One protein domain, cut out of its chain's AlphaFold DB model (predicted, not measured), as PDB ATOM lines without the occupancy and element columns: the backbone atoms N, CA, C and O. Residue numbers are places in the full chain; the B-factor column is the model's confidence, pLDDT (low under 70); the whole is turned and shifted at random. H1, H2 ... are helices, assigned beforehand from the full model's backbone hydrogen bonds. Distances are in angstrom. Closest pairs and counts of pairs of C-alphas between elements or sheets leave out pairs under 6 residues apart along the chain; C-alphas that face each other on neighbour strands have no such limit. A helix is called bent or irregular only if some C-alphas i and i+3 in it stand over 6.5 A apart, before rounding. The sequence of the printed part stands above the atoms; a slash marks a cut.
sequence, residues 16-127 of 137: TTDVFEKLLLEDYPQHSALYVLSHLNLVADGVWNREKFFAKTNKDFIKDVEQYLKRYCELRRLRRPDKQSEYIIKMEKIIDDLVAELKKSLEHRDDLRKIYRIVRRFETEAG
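What this domain is: This is residues 16 to 127 of the 137 residues of an uncharacterized protein of Candidatus Uhrbacteria bacterium (UniProt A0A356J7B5). Three long helices, H1, H4 and H5, make an elongated bundle: H4 and H5 lie side by side as a hairpin, and H1, bent but nearly straight, runs along them. Short H2 folds back at the end of H1, and H3 points crosswise from H4. The printed part has 112 residues with five named helices, H1 to H5 in order, and no named strand: all helix. It is compact, with a radius of gyration of the C-alphas of 15.1 A, and spans 46 by 28 by 22 A.

How they stand to each other: H1, residues 17 to 44, was assigned by its hydrogen bonds as one helix but is bent: C-alphas 26 and 29 are 7.1 A apart, and arms H1a, residues 17 to 26, and H1b, residues 29 to 44, stand at a shallow tilt of 10 degrees. H2, residues 50 to 56, forms a helical hairpin with H1b, touching its residues 39 to 43 alone; the closest C-alphas, His 39 and Phe 53, are 6.4 A apart. H3, residues 65 to 76, only just touches H4, residues 86 to 107, with 3 pairs of C-alphas within 8 A, about perpendicular at 75 degrees; the closest are Val 65 and Glu 92, 6.3 A. H4 and H5, residues 112 to 126, form a helical hairpin at a shallow tilt of 6 degrees, closest at C-alphas Leu 102 and Ile 118, 6.3 A. H1b touches H5, opposite ways, closest at C-alphas Ala 33 and Val 119, 5.6 A. Every O i to N i+4 pair is within hydrogen-bond range in H1a, H2, H3 and H4; H1b has 10 of 12, H5 8 of 11.

Where its parts are: H1a begins at C-alpha 17 (70.301, 169.600, 114.212); H1b measures 22.4 A, H4 31.6 A and H5 20.9 A, ending at C-alpha 126 (77.866, 168.068, 97.979).

The domain as a whole: The farthest C-alphas, Gly 46 and Asp 82, are 47.6 A apart. The printed part has no cut, no link is long, and no printed residue is under 70 in pLDDT.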
ATOM      1  N   THR A  16      72.625 171.277 118.136       79.38
ATOM      2  CA  THR A  16      71.303 171.272 117.508       79.38
ATOM      3  C   THR A  16      71.414 170.722 116.091       79.38
ATOM      4  O   THR A  16      72.456 170.868 115.447       79.38
ATOM      5  N   THR A  17      70.344 170.099 115.592       72.25
ATOM      6  CA  THR A  17      70.301 169.600 114.212       72.25
ATOM      7  C   THR A  17      70.614 170.727 113.229       72.25
ATOM      8  O   THR A  17      71.486 170.560 112.400       72.25
ATOM      9  N   ASP A  18      70.059 171.924 113.402       75.50
ATOM     10  CA  ASP A  18      70.311 173.043 112.480       75.50
ATOM     11  C   ASP A  18      71.791 173.466 112.423       75.50
ATOM     12  O   ASP A  18      72.344 173.710 111.349       75.50
ATOM     13  N   VAL A  19      72.469 173.524 113.575       75.75
ATOM     14  CA  VAL A  19      73.912 173.815 113.627       75.75
ATOM     15  C   VAL A  19      74.707 172.660 113.017       75.75
ATOM     16  O   VAL A  19      75.715 172.895 112.355       75.75
ATOM     17  N   PHE A  20      74.243 171.425 113.202       76.56
ATOM     18  CA  PHE A  20      74.820 170.236 112.588       76.56
ATOM     19  C   PHE A  20      74.769 170.293 111.059       76.56
ATOM     20  O   PHE A  20      75.796 170.136 110.400       76.56
ATOM     21  N   GLU A  21      73.588 170.560 110.502       75.06
ATOM     22  CA  GLU A  21      73.380 170.638 109.056       75.06
ATOM     23  C   GLU A  21      74.223 171.762 108.455       75.06
ATOM     24  O   GLU A  21      74.915 171.554 107.460       75.06
ATOM     25  N   LYS A  22      74.264 172.925 109.113       79.75
ATOM     26  CA  LYS A  22      75.089 174.048 108.664       79.75
ATOM     27  C   LYS A  22      76.583 173.712 108.650       79.75
ATOM     28  O   LYS A  22      77.269 174.008 107.676       79.75
ATOM     29  N   LEU A  23      77.092 173.066 109.701       78.94
ATOM     30  CA  LEU A  23      78.500 172.656 109.764       78.94
ATOM     31  C   LEU A  23      78.864 171.676 108.649       78.94
ATOM     32  O   LEU A  23      79.956 171.768 108.092       78.94
ATOM     33  N   LEU A  24      77.960 170.755 108.316       75.88
ATOM     34  CA  LEU A  24      78.197 169.769 107.270       75.88
ATOM     35  C   LEU A  24      78.028 170.302 105.859       75.88
ATOM     36  O   LEU A  24      78.711 169.814 104.973       75.88
ATOM     37  N   LEU A  25      77.123 171.242 105.620       71.88
ATOM     38  CA  LEU A  25      76.844 171.719 104.264       71.88
ATOM     39  C   LEU A  25      77.712 172.918 103.884       71.88
ATOM     40  O   LEU A  25      78.067 173.087 102.719       71.88
ATOM     41  N   GLU A  26      78.075 173.749 104.859       73.81
ATOM     42  CA  GLU A  26      78.787 174.996 104.593       73.81
ATOM     43  C   GLU A  26      80.250 174.930 105.005       73.81
ATOM     44  O   GLU A  26      81.108 175.376 104.255       73.81
ATOM     45  N   ASP A  27      80.565 174.375 106.171       75.81
ATOM     46  CA  ASP A  27      81.905 174.535 106.731       75.81
ATOM     47  C   ASP A  27      82.808 173.373 106.300       75.81
ATOM     48  O   ASP A  27      83.771 173.527 105.549       75.81
ATOM     49  N   TYR A  28      82.477 172.163 106.737       78.25
ATOM     50  CA  TYR A  28      83.416 171.054 106.740       78.25
ATOM     51  C   TYR A  28      83.893 170.584 105.351       78.25
ATOM     52  O   TYR A  28      85.112 170.520 105.131       78.25
ATOM     53  N   PRO A  29      82.998 170.293 104.391       73.50
ATOM     54  CA  PRO A  29      83.416 169.870 103.064       73.50
ATOM     55  C   PRO A  29      84.302 170.918 102.389       73.50
ATOM     56  O   PRO A  29      85.252 170.559 101.686       73.50
ATOM     57  N   GLN A  30      84.025 172.209 102.643       78.38
ATOM     58  CA  GLN A  30      84.747 173.328 102.031       78.38
ATOM     59  C   GLN A  30      86.203 173.291 102.452       78.38
ATOM     60  O   GLN A  30      87.071 173.340 101.588       78.38
ATOM     61  N   HIS A  31      86.498 173.063 103.730       83.88
ATOM     62  CA  HIS A  31      87.884 172.993 104.200       83.88
ATOM     63  C   HIS A  31      88.698 171.891 103.508       83.88
ATOM     64  O   HIS A  31      89.801 172.159 103.032       83.88
ATOM     65  N   SER A  32      88.158 170.673 103.396       86.94
ATOM     66  CA  SER A  32      88.860 169.526 102.794       86.94
ATOM     67  C   SER A  32      89.187 169.740 101.312       86.94
ATOM     68  O   SER A  32      90.319 169.520 100.871       86.94
ATOM     69  N   ALA A  33      88.205 170.198 100.538       90.25
ATOM     70  CA  ALA A  33      88.350 170.417  99.105       90.25
ATOM     71  C   ALA A  33      89.130 171.704  98.769       90.25
ATOM     72  O   ALA A  33      90.028 171.675  97.922       90.25
ATOM     73  N   LEU A  34      88.853 172.817  99.457       90.69
ATOM     74  CA  LEU A  34      89.558 174.088  99.252       90.69
ATOM     75  C   LEU A  34      91.034 173.985  99.635       90.69
ATOM     76  O   LEU A  34      91.870 174.591  98.967       90.69
ATOM     77  N   TYR A  35      91.374 173.180 100.647       92.12
ATOM     78  CA  TYR A  35      92.766 172.892 100.986       92.12
ATOM     79  C   TYR A  35      93.528 172.355  99.768       92.12
ATOM     80  O   TYR A  35      94.558 172.910  99.387       92.12
ATOM     81  N   VAL A  36      92.987 171.336  99.092       94.75
ATOM     82  CA  VAL A  36      93.631 170.758  97.903       94.75
ATOM     83  C   VAL A  36      93.602 171.723  96.715       94.75
ATOM     84  O   VAL A  36      94.620 171.860  96.034       94.75
ATOM     85  N   LEU A  37      92.491 172.435  96.480       94.12
ATOM     86  CA  LEU A  37      92.406 173.434  95.403       94.12
ATOM     87  C   LEU A  37      93.426 174.557  95.573       94.12
ATOM     88  O   LEU A  37      94.048 174.952  94.591       94.12
ATOM     89  N   SER A  38      93.653 175.033  96.798       93.69
ATOM     90  CA  SER A  38      94.640 176.086  97.059       93.69
ATOM     91  C   SER A  38      96.042 175.674  96.605       93.69
ATOM     92  O   SER A  38      96.766 176.458  95.996       93.69
ATOM     93  N   HIS A  39      96.406 174.411  96.815       95.19
ATOM     94  CA  HIS A  39      97.686 173.868  96.386       95.19
ATOM     95  C   HIS A  39      97.736 173.598  94.882       95.19
ATOM     96  O   HIS A  39      98.780 173.805  94.265       95.19
ATOM     97  N   LEU A  40      96.628 173.160  94.278       95.31
ATOM     98  CA  LEU A  40      96.524 173.025  92.824       95.31
ATOM     99  C   LEU A  40      96.657 174.385  92.118       95.31
ATOM    100  O   LEU A  40      97.320 174.450  91.087       95.31
ATOM    101  N   ASN A  41      96.116 175.464  92.694       93.94
ATOM    102  CA  ASN A  41      96.302 176.829  92.190       93.94
ATOM    103  C   ASN A  41      97.778 177.224  92.175       93.94
ATOM    104  O   ASN A  41      98.275 177.688  91.159       93.94
ATOM    105  N   LEU A  42      98.524 176.932  93.247       94.62
ATOM    106  CA  LEU A  42      99.968 177.196  93.279       94.62
ATOM    107  C   LEU A  42     100.743 176.413  92.209       94.62
ATOM    108  O   LEU A  42     101.798 176.867  91.767       94.62
ATOM    109  N   VAL A  43     100.249 175.243  91.793       93.25
ATOM    110  CA  VAL A  43     100.820 174.513  90.652       93.25
ATOM    111  C   VAL A  43     100.463 175.197  89.334       93.25
ATOM    112  O   VAL A  43     101.344 175.390  88.500       93.25
ATOM    113  N   ALA A  44      99.199 175.576  89.153       92.06
ATOM    114  CA  ALA A  44      98.721 176.251  87.947       92.06
ATOM    115  C   ALA A  44      99.431 177.595  87.709       92.06
ATOM    116  O   ALA A  44      99.828 177.882  86.583       92.06
ATOM    117  N   ASP A  45      99.683 178.354  88.775       93.00
ATOM    118  CA  ASP A  45     100.410 179.628  88.742       93.00
ATOM    119  C   ASP A  45     101.933 179.453  88.559       93.00
ATOM    120  O   ASP A  45     102.691 180.422  88.571       93.00
ATOM    121  N   GLY A  46     102.421 178.212  88.429       92.50
ATOM    122  CA  GLY A  46     103.836 177.890  88.222       92.50
ATOM    123  C   GLY A  46     104.717 178.015  89.470       92.50
ATOM    124  O   GLY A  46     105.927 177.798  89.396       92.50
ATOM    125  N   VAL A  47     104.140 178.326  90.636       95.62
ATOM    126  CA  VAL A  47     104.871 178.469  91.908       95.62
ATOM    127  C   VAL A  47     105.374 177.109  92.401       95.62
ATOM    128  O   VAL A  47     106.463 176.999  92.986       95.62
ATOM    129  N   TRP A  48     104.567 176.061  92.220       95.75
ATOM    130  CA  TRP A  48     104.872 174.685  92.606       95.75
ATOM    131  C   TRP A  48     104.944 173.766  91.388       95.75
ATOM    132  O   TRP A  48     104.175 173.882  90.445       95.75
ATOM    133  N   ASN A  49     105.841 172.785  91.449       95.00
ATOM    134  CA  ASN A  49     105.799 171.634  90.555       95.00
ATOM    135  C   ASN A  49     105.013 170.480  91.214       95.00
ATOM    136  O   ASN A  49     104.641 170.544  92.391       95.00
ATOM    137  N   ARG A  50     104.786 169.396  90.461       94.25
ATOM    138  CA  ARG A  50     104.044 168.215  90.936       94.25
ATOM    139  C   ARG A  50     104.645 167.606  92.206       94.25
ATOM    140  O   ARG A  50     103.910 167.232  93.114       94.25
ATOM    141  N   GLU A  51     105.967 167.512  92.298       95.62
ATOM    142  CA  GLU A  51     106.633 166.941  93.476       95.62
ATOM    143  C   GLU A  51     106.403 167.792  94.725       95.62
ATOM    144  O   GLU A  51     106.047 167.269  95.782       95.62
ATOM    145  N   LYS A  52     106.528 169.116  94.590       96.94
ATOM    146  CA  LYS A  52     106.282 170.070  95.673       96.94
ATOM    147  C   LYS A  52     104.826 170.034  96.131       96.94
ATOM    148  O   LYS A  52     104.587 170.093  97.334       96.94
ATOM    149  N   PHE A  53     103.876 169.854  95.212       96.81
ATOM    150  CA  PHE A  53     102.471 169.629  95.557       96.81
ATOM    151  C   PHE A  53     102.291 168.412  96.469       96.81
ATOM    152  O   PHE A  53     101.694 168.554  97.535       96.81
ATOM    153  N   PHE A  54     102.832 167.241  96.115       96.38
ATOM    154  CA  PHE A  54     102.685 166.034  96.944       96.38
ATOM    155  C   PHE A  54     103.484 166.095  98.247       96.38
ATOM    156  O   PHE A  54     103.098 165.469  99.228       96.38
ATOM    157  N   ALA A  55     104.573 166.863  98.289       95.06
ATOM    158  CA  ALA A  55     105.327 167.094  99.519       95.06
ATOM    159  C   ALA A  55     104.608 168.045 100.496       95.06
ATOM    160  O   ALA A  55     104.850 167.982 101.700       95.06
ATOM    161  N   LYS A  56     103.759 168.953  99.993       95.12
ATOM    162  CA  LYS A  56     103.057 169.967 100.802       95.12
ATOM    163  C   LYS A  56     101.597 169.630 101.092       95.12
ATOM    164  O   LYS A  56     101.089 170.031 102.137       95.12
ATOM    165  N   THR A  57     100.934 168.897 100.205       95.19
ATOM    166  CA  THR A  57      99.547 168.458 100.385       95.19
ATOM    167  C   THR A  57      99.527 167.226 101.269       95.19
ATOM    168  O   THR A  57      99.744 166.109 100.805       95.19
ATOM    169  N   ASN A  58      99.274 167.426 102.560       91.62
ATOM    170  CA  ASN A  58      99.187 166.325 103.503       91.62
ATOM    171  C   ASN A  58      97.733 165.836 103.610       91.62
ATOM    172  O   ASN A  58      96.853 166.546 104.101       91.62
ATOM    173  N   LYS A  59      97.510 164.592 103.171       90.00
ATOM    174  CA  LYS A  59      96.214 163.902 103.219       90.00
ATOM    175  C   LYS A  59      95.633 163.790 104.634       90.00
ATOM    176  O   LYS A  59      94.419 163.711 104.768       90.00
ATOM    177  N   ASP A  60      96.461 163.847 105.677       89.62
ATOM    178  CA  ASP A  60      96.013 163.777 107.071       89.62
ATOM    179  C   ASP A  60      95.321 165.064 107.546       89.62
ATOM    180  O   ASP A  60      94.614 165.029 108.557       89.62
ATOM    181  N   PHE A  61      95.493 166.195 106.845       89.31
ATOM    182  CA  PHE A  61      94.702 167.410 107.100       89.31
ATOM    183  C   PHE A  61      93.280 167.300 106.567       89.31
ATOM    184  O   PHE A  61      92.376 167.925 107.116       89.31
ATOM    185  N   ILE A  62      93.081 166.482 105.537       92.12
ATOM    186  CA  ILE A  62      91.761 166.148 105.025       92.12
ATOM    187  C   ILE A  62      91.165 165.196 106.059       92.12
ATOM    188  O   ILE A  62      91.694 164.111 106.300       92.12
ATOM    189  N   LYS A  63      90.122 165.609 106.764       89.69
ATOM    190  CA  LYS A  63      89.424 164.720 107.704       89.69
ATOM    191  C   LYS A  63      88.303 164.005 106.969       89.69
ATOM    192  O   LYS A  63      88.171 164.208 105.768       89.69
ATOM    193  N   ASP A  64      87.607 163.092 107.624       91.06
ATOM    194  CA  ASP A  64      86.246 162.680 107.254       91.06
ATOM    195  C   ASP A  64      85.243 163.398 108.178       91.06
ATOM    196  O   ASP A  64      85.641 164.121 109.106       91.06
ATOM    197  N   VAL A  65      83.950 163.275 107.877       88.69
ATOM    198  CA  VAL A  65      82.891 163.956 108.624       88.69
ATOM    199  C   VAL A  65      82.965 163.611 110.108       88.69
ATOM    200  O   VAL A  65      82.952 164.505 110.959       88.69
ATOM    201  N   GLU A  66      83.098 162.325 110.432       87.69
ATOM    202  CA  GLU A  66      83.150 161.855 111.813       87.69
ATOM    203  C   GLU A  66      84.322 162.479 112.583       87.69
ATOM    204  O   GLU A  66      84.132 163.019 113.677       87.69
ATOM    205  N   GLN A  67      85.527 162.471 112.007       88.75
ATOM    206  CA  GLN A  67      86.718 163.058 112.619       88.75
ATOM    207  C   GLN A  67      86.567 164.559 112.859       88.75
ATOM    208  O   GLN A  67      86.992 165.062 113.906       88.75
ATOM    209  N   TYR A  68      85.985 165.289 111.906       88.25
ATOM    210  CA  TYR A  68      85.758 166.720 112.066       88.25
ATOM    211  C   TYR A  68      84.747 167.010 113.166       88.25
ATOM    212  O   TYR A  68      85.025 167.816 114.053       88.25
ATOM    213  N   LEU A  69      83.605 166.324 113.146       85.56
ATOM    214  CA  LEU A  69      82.552 166.509 114.137       85.56
ATOM    215  C   LEU A  69      83.028 166.150 115.536       85.56
ATOM    216  O   LEU A  69      82.757 166.895 116.477       85.56
ATOM    217  N   LYS A  70      83.778 165.051 115.673       86.56
ATOM    218  CA  LYS A  70      84.402 164.662 116.936       86.56
ATOM    219  C   LYS A  70      85.284 165.789 117.467       86.56
ATOM    220  O   LYS A  70      85.079 166.243 118.589       86.56
ATOM    221  N   ARG A  71      86.191 166.313 116.636       86.56
ATOM    222  CA  ARG A  71      87.075 167.421 117.019       86.56
ATOM    223  C   ARG A  71      86.298 168.697 117.353       86.56
ATOM    224  O   ARG A  71      86.632 169.380 118.317       86.56
ATOM    225  N   TYR A  72      85.273 169.030 116.573       86.12
ATOM    226  CA  TYR A  72      84.422 170.194 116.811       86.12
ATOM    227  C   TYR A  72      83.697 170.087 118.162       86.12
ATOM    228  O   TYR A  72      83.703 171.034 118.950       86.12
ATOM    229  N   CYS A  73      83.126 168.916 118.449       86.38
ATOM    230  CA  CYS A  73      82.440 168.619 119.702       86.38
ATOM    231  C   CYS A  73      83.398 168.655 120.900       86.38
ATOM    232  O   CYS A  73      83.082 169.284 121.905       86.38
ATOM    233  N   GLU A  74      84.588 168.062 120.782       87.69
ATOM    234  CA  GLU A  74      85.625 168.093 121.823       87.69
ATOM    235  C   GLU A  74      86.052 169.529 122.158       87.69
ATOM    236  O   GLU A  74      86.063 169.921 123.326       87.69
ATOM    237  N   LEU A  75      86.345 170.340 121.135       88.50
ATOM    238  CA  LEU A  75      86.792 171.725 121.309       88.50
ATOM    239  C   LEU A  75      85.732 172.616 121.961       88.50
ATOM    240  O   LEU A  75      86.074 173.532 122.707       88.50
ATOM    241  N   ARG A  76      84.454 172.360 121.677       85.19
ATOM    242  CA  ARG A  76      83.338 173.166 122.184       85.19
ATOM    243  C   ARG A  76      82.624 172.550 123.384       85.19
ATOM    244  O   ARG A  76      81.677 173.153 123.872       85.19
ATOM    245  N   ARG A  77      83.082 171.389 123.872       87.12
ATOM    246  CA  ARG A  77      82.417 170.604 124.926       87.12
ATOM    247  C   ARG A  77      80.939 170.371 124.598       87.12
ATOM    248  O   ARG A  77      80.066 170.628 125.422       87.12
ATOM    249  N   LEU A  78      80.679 169.903 123.379       85.62
ATOM    250  CA  LEU A  78      79.348 169.554 122.882       85.62
ATOM    251  C   LEU A  78      79.233 168.045 122.676       85.62
ATOM    252  O   LEU A  78      80.241 167.343 122.568       85.62
ATOM    253  N   ARG A  79      78.003 167.538 122.592       83.56
ATOM    254  CA  ARG A  79      77.729 166.162 122.145       83.56
ATOM    255  C   ARG A  79      77.118 166.166 120.750       83.56
ATOM    256  O   ARG A  79      76.358 167.072 120.403       83.56
ATOM    257  N   ARG A  80      77.450 165.143 119.955       79.94
ATOM    258  CA  ARG A  80      76.838 164.911 118.640       79.94
ATOM    259  C   ARG A  80      75.328 164.676 118.819       79.94
ATOM    260  O   ARG A  80      74.938 164.138 119.855       79.94
ATOM    261  N   PRO A  81      74.481 165.062 117.851       78.31
ATOM    262  CA  PRO A  81      73.064 164.777 117.954       78.31
ATOM    263  C   PRO A  81      72.772 163.269 117.958       78.31
ATOM    264  O   PRO A  81      73.316 162.546 117.127       78.31
ATOM    265  N   ASP A  82      71.859 162.815 118.823       77.62
ATOM    266  CA  ASP A  82      71.419 161.406 118.868       77.62
ATOM    267  C   ASP A  82      70.541 161.008 117.668       77.62
ATOM    268  O   ASP A  82      70.378 159.826 117.362       77.62
ATOM    269  N   LYS A  83      69.927 161.993 117.001       80.06
ATOM    270  CA  LYS A  83      69.048 161.797 115.843       80.06
ATOM    271  C   LYS A  83      69.435 162.752 114.725       80.06
ATOM    272  O   LYS A  83      69.613 163.945 114.960       80.06
ATOM    273  N   GLN A  84      69.510 162.216 113.513       80.69
ATOM    274  CA  GLN A  84      69.814 162.949 112.286       80.69
ATOM    275  C   GLN A  84      68.759 162.624 111.225       80.69
ATOM    276  O   GLN A  84      68.147 161.554 111.261       80.69
ATOM    277  N   SER A  85      68.535 163.547 110.292       82.94
ATOM    278  CA  SER A  85      67.655 163.311 109.146       82.94
ATOM    279  C   SER A  85      68.312 162.347 108.145       82.94
ATOM    280  O   SER A  85      69.537 162.287 108.030       82.94
ATOM    281  N   GLU A  86      67.508 161.601 107.381       86.81
ATOM    282  CA  GLU A  86      68.024 160.698 106.334       86.81
ATOM    283  C   GLU A  86      68.835 161.442 105.267       86.81
ATOM    284  O   GLU A  86      69.820 160.919 104.744       86.81
ATOM    285  N   TYR A  87      68.433 162.681 104.967       84.25
ATOM    286  CA  TYR A  87      69.156 163.559 104.054       84.25
ATOM    287  C   TYR A  87      70.594 163.780 104.530       84.25
ATOM    288  O   TYR A  87      71.534 163.578 103.764       84.25
ATOM    289  N   ILE A  88      70.765 164.119 105.806       83.38
ATOM    290  CA  ILE A  88      72.076 164.359 106.397       83.38
ATOM    291  C   ILE A  88      72.925 163.096 106.403       83.38
ATOM    292  O   ILE A  88      74.055 163.143 105.936       83.38
ATOM    293  N   ILE A  89      72.366 161.954 106.806       87.56
ATOM    294  CA  ILE A  89      73.080 160.666 106.773       87.56
ATOM    295  C   ILE A  89      73.592 160.356 105.356       87.56
ATOM    296  O   ILE A  89      74.727 159.915 105.172       87.56
ATOM    297  N   LYS A  90      72.771 160.612 104.331       88.62
ATOM    298  CA  LYS A  90      73.173 160.429 102.933       88.62
ATOM    299  C   LYS A  90      74.290 161.395 102.526       88.62
ATOM    300  O   LYS A  90      75.215 160.976 101.833       88.62
ATOM    301  N   MET A  91      74.205 162.660 102.933       87.31
ATOM    302  CA  MET A  91      75.222 163.670 102.633       87.31
ATOM    303  C   MET A  91      76.559 163.353 103.301       87.31
ATOM    304  O   MET A  91      77.586 163.426 102.631       87.31
ATOM    305  N   GLU A  92      76.552 162.938 104.572       89.00
ATOM    306  CA  GLU A  92      77.763 162.496 105.276       89.00
ATOM    307  C   GLU A  92      78.470 161.393 104.489       89.00
ATOM    308  O   GLU A  92      79.655 161.505 104.192       89.00
ATOM    309  N   LYS A  93      77.709 160.386 104.049       92.31
ATOM    310  CA  LYS A  93      78.248 159.277 103.262       92.31
ATOM    311  C   LYS A  93      78.896 159.736 101.953       92.31
ATOM    312  O   LYS A  93      79.989 159.287 101.634       92.31
ATOM    313  N   ILE A  94      78.245 160.631 101.205       91.94
ATOM    314  CA  ILE A  94      78.806 161.183  99.958       91.94
ATOM    315  C   ILE A  94      80.131 161.901 100.239       91.94
ATOM    316  O   ILE A  94      81.112 161.701  99.523       91.94
ATOM    317  N   ILE A  95      80.173 162.726 101.288       91.56
ATOM    318  CA  ILE A  95      81.374 163.473 101.671       91.56
ATOM    319  C   ILE A  95      82.498 162.513 102.067       91.56
ATOM    320  O   ILE A  95      83.629 162.682 101.610       91.56
ATOM    321  N   ASP A  96      82.198 161.503 102.881       93.88
ATOM    322  CA  ASP A  96      83.179 160.525 103.346       93.88
ATOM    323  C   ASP A  96      83.742 159.690 102.191       93.88
ATOM    324  O   ASP A  96      84.959 159.493 102.114       93.88
ATOM    325  N   ASP A  97      82.895 159.285 101.240       95.19
ATOM    326  CA  ASP A  97      83.315 158.577 100.029       95.19
ATOM    327  C   ASP A  97      84.265 159.450  99.181       95.19
ATOM    328  O   ASP A  97      85.339 158.994  98.770       95.19
ATOM    329  N   LEU A  98      83.933 160.732  98.973       94.88
ATOM    330  CA  LEU A  98      84.774 161.676  98.226       94.88
ATOM    331  C   LEU A  98      86.100 161.984  98.937       94.88
ATOM    332  O   LEU A  98      87.151 162.062  98.297       94.88
ATOM    333  N   VAL A  99      86.077 162.144 100.262       95.06
ATOM    334  CA  VAL A  99      87.276 162.317 101.093       95.06
ATOM    335  C   VAL A  99      88.184 161.097 100.981       95.06
ATOM    336  O   VAL A  99      89.396 161.246 100.804       95.06
ATOM    337  N   ALA A 100      87.622 159.892 101.100       95.62
ATOM    338  CA  ALA A 100      88.381 158.652 101.026       95.62
ATOM    339  C   ALA A 100      89.027 158.490  99.645       95.62
ATOM    340  O   ALA A 100      90.218 158.175  99.547       95.62
ATOM    341  N   GLU A 101      88.275 158.776  98.581       96.81
ATOM    342  CA  GLU A 101      88.785 158.778  97.211       96.81
ATOM    343  C   GLU A 101      89.921 159.795  97.032       96.81
ATOM    344  O   GLU A 101      90.986 159.450  96.517       96.81
ATOM    345  N   LEU A 102      89.745 161.022  97.529       96.00
ATOM    346  CA  LEU A 102      90.748 162.081  97.455       96.00
ATOM    347  C   LEU A 102      92.040 161.704  98.191       96.00
ATOM    348  O   LEU A 102      93.129 161.805  97.620       96.00
ATOM    349  N   LYS A 103      91.939 161.221  99.435       96.31
ATOM    350  CA  LYS A 103      93.089 160.751 100.226       96.31
ATOM    351  C   LYS A 103      93.844 159.641  99.504       96.31
ATOM    352  O   LYS A 103      95.073 159.684  99.431       96.31
ATOM    353  N   LYS A 104      93.112 158.681  98.936       97.06
ATOM    354  CA  LYS A 104      93.680 157.566  98.175       97.06
ATOM    355  C   LYS A 104      94.390 158.048  96.909       97.06
ATOM    356  O   LYS A 104      95.479 157.568  96.605       97.06
ATOM    357  N   SER A 105      93.821 159.012  96.188       97.19
ATOM    358  CA  SER A 105      94.472 159.605  95.013       97.19
ATOM    359  C   SER A 105      95.732 160.395  95.363       97.19
ATOM    360  O   SER A 105      96.719 160.325  94.629       97.19
ATOM    361  N   LEU A 106      95.743 161.097  96.500       96.56
ATOM    362  CA  LEU A 106      96.941 161.774  97.002       96.56
ATOM    363  C   LEU A 106      98.039 160.779  97.394       96.56
ATOM    364  O   LEU A 106      99.205 160.991  97.067       96.56
ATOM    365  N   GLU A 107      97.670 159.679  98.050       96.00
ATOM    366  CA  GLU A 107      98.594 158.614  98.445       96.00
ATOM    367  C   GLU A 107      99.249 157.922  97.250       96.00
ATOM    368  O   GLU A 107     100.469 157.773  97.220       96.00
ATOM    369  N   HIS A 108      98.464 157.574  96.231       96.50
ATOM    370  CA  HIS A 108      98.988 156.973  95.001       96.50
ATOM    371  C   HIS A 108      99.683 157.972  94.076       96.50
ATOM    372  O   HIS A 108     100.218 157.579  93.040       96.50
ATOM    373  N   ARG A 109      99.693 159.260  94.441       96.06
ATOM    374  CA  ARG A 109     100.218 160.351  93.618       96.06
ATOM    375  C   ARG A 109      99.637 160.347  92.208       96.06
ATOM    376  O   ARG A 109     100.364 160.505  91.223       96.06
ATOM    377  N   ASP A 110      98.322 160.182  92.127       96.38
ATOM    378  CA  ASP A 110      97.575 160.205  90.875       96.38
ATOM    379  C   ASP A 110      97.823 161.498  90.070       96.38
ATOM    380  O   ASP A 110      98.398 162.478  90.549       96.38
ATOM    381  N   ASP A 111      97.399 161.505  88.807       94.81
ATOM    382  CA  ASP A 111      97.475 162.703  87.972       94.81
ATOM    383  C   ASP A 111      96.706 163.890  88.587       94.81
ATOM    384  O   ASP A 111      95.609 163.726  89.131       94.81
ATOM    385  N   LEU A 112      97.258 165.103  88.469       95.56
ATOM    386  CA  LEU A 112      96.655 166.300  89.066       95.56
ATOM    387  C   LEU A 112      95.273 166.616  88.475       95.56
ATOM    388  O   LEU A 112      94.412 167.104  89.203       95.56
ATOM    389  N   ARG A 113      95.006 166.267  87.205       94.56
ATOM    390  CA  ARG A 113      93.665 166.399  86.603       94.56
ATOM    391  C   ARG A 113      92.666 165.463  87.265       94.56
ATOM    392  O   ARG A 113      91.509 165.833  87.444       94.56
ATOM    393  N   LYS A 114      93.090 164.248  87.630       95.88
ATOM    394  CA  LYS A 114      92.233 163.298  88.351       95.88
ATOM    395  C   LYS A 114      91.901 163.833  89.742       95.88
ATOM    396  O   LYS A 114      90.730 163.857  90.104       95.88
ATOM    397  N   ILE A 115      92.904 164.325  90.469       96.38
ATOM    398  CA  ILE A 115      92.710 164.950  91.786       96.38
ATOM    399  C   ILE A 115      91.758 166.146  91.669       96.38
ATOM    400  O   ILE A 115      90.782 166.215  92.409       96.38
ATOM    401  N   TYR A 116      91.975 167.034  90.696       95.62
ATOM    402  CA  TYR A 116      91.084 168.164  90.435       95.62
ATOM    403  C   TYR A 116      89.637 167.719  90.190       95.62
ATOM    404  O   TYR A 116      88.723 168.258  90.808       95.62
ATOM    405  N   ARG A 117      89.407 166.693  89.360       94.88
ATOM    406  CA  ARG A 117      88.057 166.159  89.107       94.88
ATOM    407  C   ARG A 117      87.387 165.622  90.367       94.88
ATOM    408  O   ARG A 117      86.206 165.884  90.558       94.88
ATOM    409  N   ILE A 118      88.120 164.911  91.226       95.19
ATOM    410  CA  ILE A 118      87.593 164.454  92.521       95.19
ATOM    411  C   ILE A 118      87.166 165.662  93.352       95.19
ATOM    412  O   ILE A 118      86.049 165.702  93.854       95.19
ATOM    413  N   VAL A 119      88.015 166.688  93.435       94.00
ATOM    414  CA  VAL A 119      87.685 167.895  94.196       94.00
ATOM    415  C   VAL A 119      86.482 168.639  93.600       94.00
ATOM    416  O   VAL A 119      85.643 169.135  94.341       94.00
ATOM    417  N   ARG A 120      86.321 168.662  92.274       93.00
ATOM    418  CA  ARG A 120      85.143 169.257  91.619       93.00
ATOM    419  C   ARG A 120      83.845 168.500  91.901       93.00
ATOM    420  O   ARG A 120      82.787 169.121  91.895       93.00
ATOM    421  N   ARG A 121      83.898 167.199  92.197       93.62
ATOM    422  CA  ARG A 121      82.698 166.423  92.554       93.62
ATOM    423  C   ARG A 121      82.080 166.860  93.878       93.62
ATOM    424  O   ARG A 121      80.875 166.728  94.039       93.62
ATOM    425  N   PHE A 122      82.848 167.478  94.773       91.62
ATOM    426  CA  PHE A 122      82.294 168.129  95.962       91.62
ATOM    427  C   PHE A 122      81.310 169.260  95.603       91.62
ATOM    428  O   PHE A 122      80.324 169.464  96.305       91.62
ATOM    429  N   GLU A 123      81.500 169.957  94.479       89.56
ATOM    430  CA  GLU A 123      80.515 170.938  94.010       89.56
ATOM    431  C   GLU A 123      79.230 170.275  93.527       89.56
ATOM    432  O   GLU A 123      78.137 170.651  93.946       89.56
ATOM    433  N   THR A 124      79.357 169.264  92.672       89.69
ATOM    434  CA  THR A 124      78.198 168.642  92.024       89.69
ATOM    435  C   THR A 124      77.428 167.694  92.938       89.69
ATOM    436  O   THR A 124      76.220 167.553  92.781       89.69
ATOM    437  N   GLU A 125      78.111 167.028  93.871       90.19
ATOM    438  CA  GLU A 125      77.536 165.991  94.737       90.19
ATOM    439  C   GLU A 125      77.271 166.499  96.160       90.19
ATOM    440  O   GLU A 125      76.325 166.030  96.788       90.19
ATOM    441  N   ALA A 126      78.051 167.473  96.652       82.44
ATOM    442  CA  ALA A 126      77.866 168.068  97.979       82.44
ATOM    443  C   ALA A 126      77.376 169.534  97.953       82.44
ATOM    444  O   ALA A 126      77.175 170.129  99.009       82.44
ATOM    445  N   GLY A 127      77.135 170.115  96.768       80.88
ATOM    446  CA  GLY A 127      76.505 171.436  96.610       80.88
ATOM    447  C   GLY A 127      77.427 172.630  96.869       80.88
ATOM    448  O   GLY A 127      76.958 173.739  97.126       80.88
TER     449      GLY A 127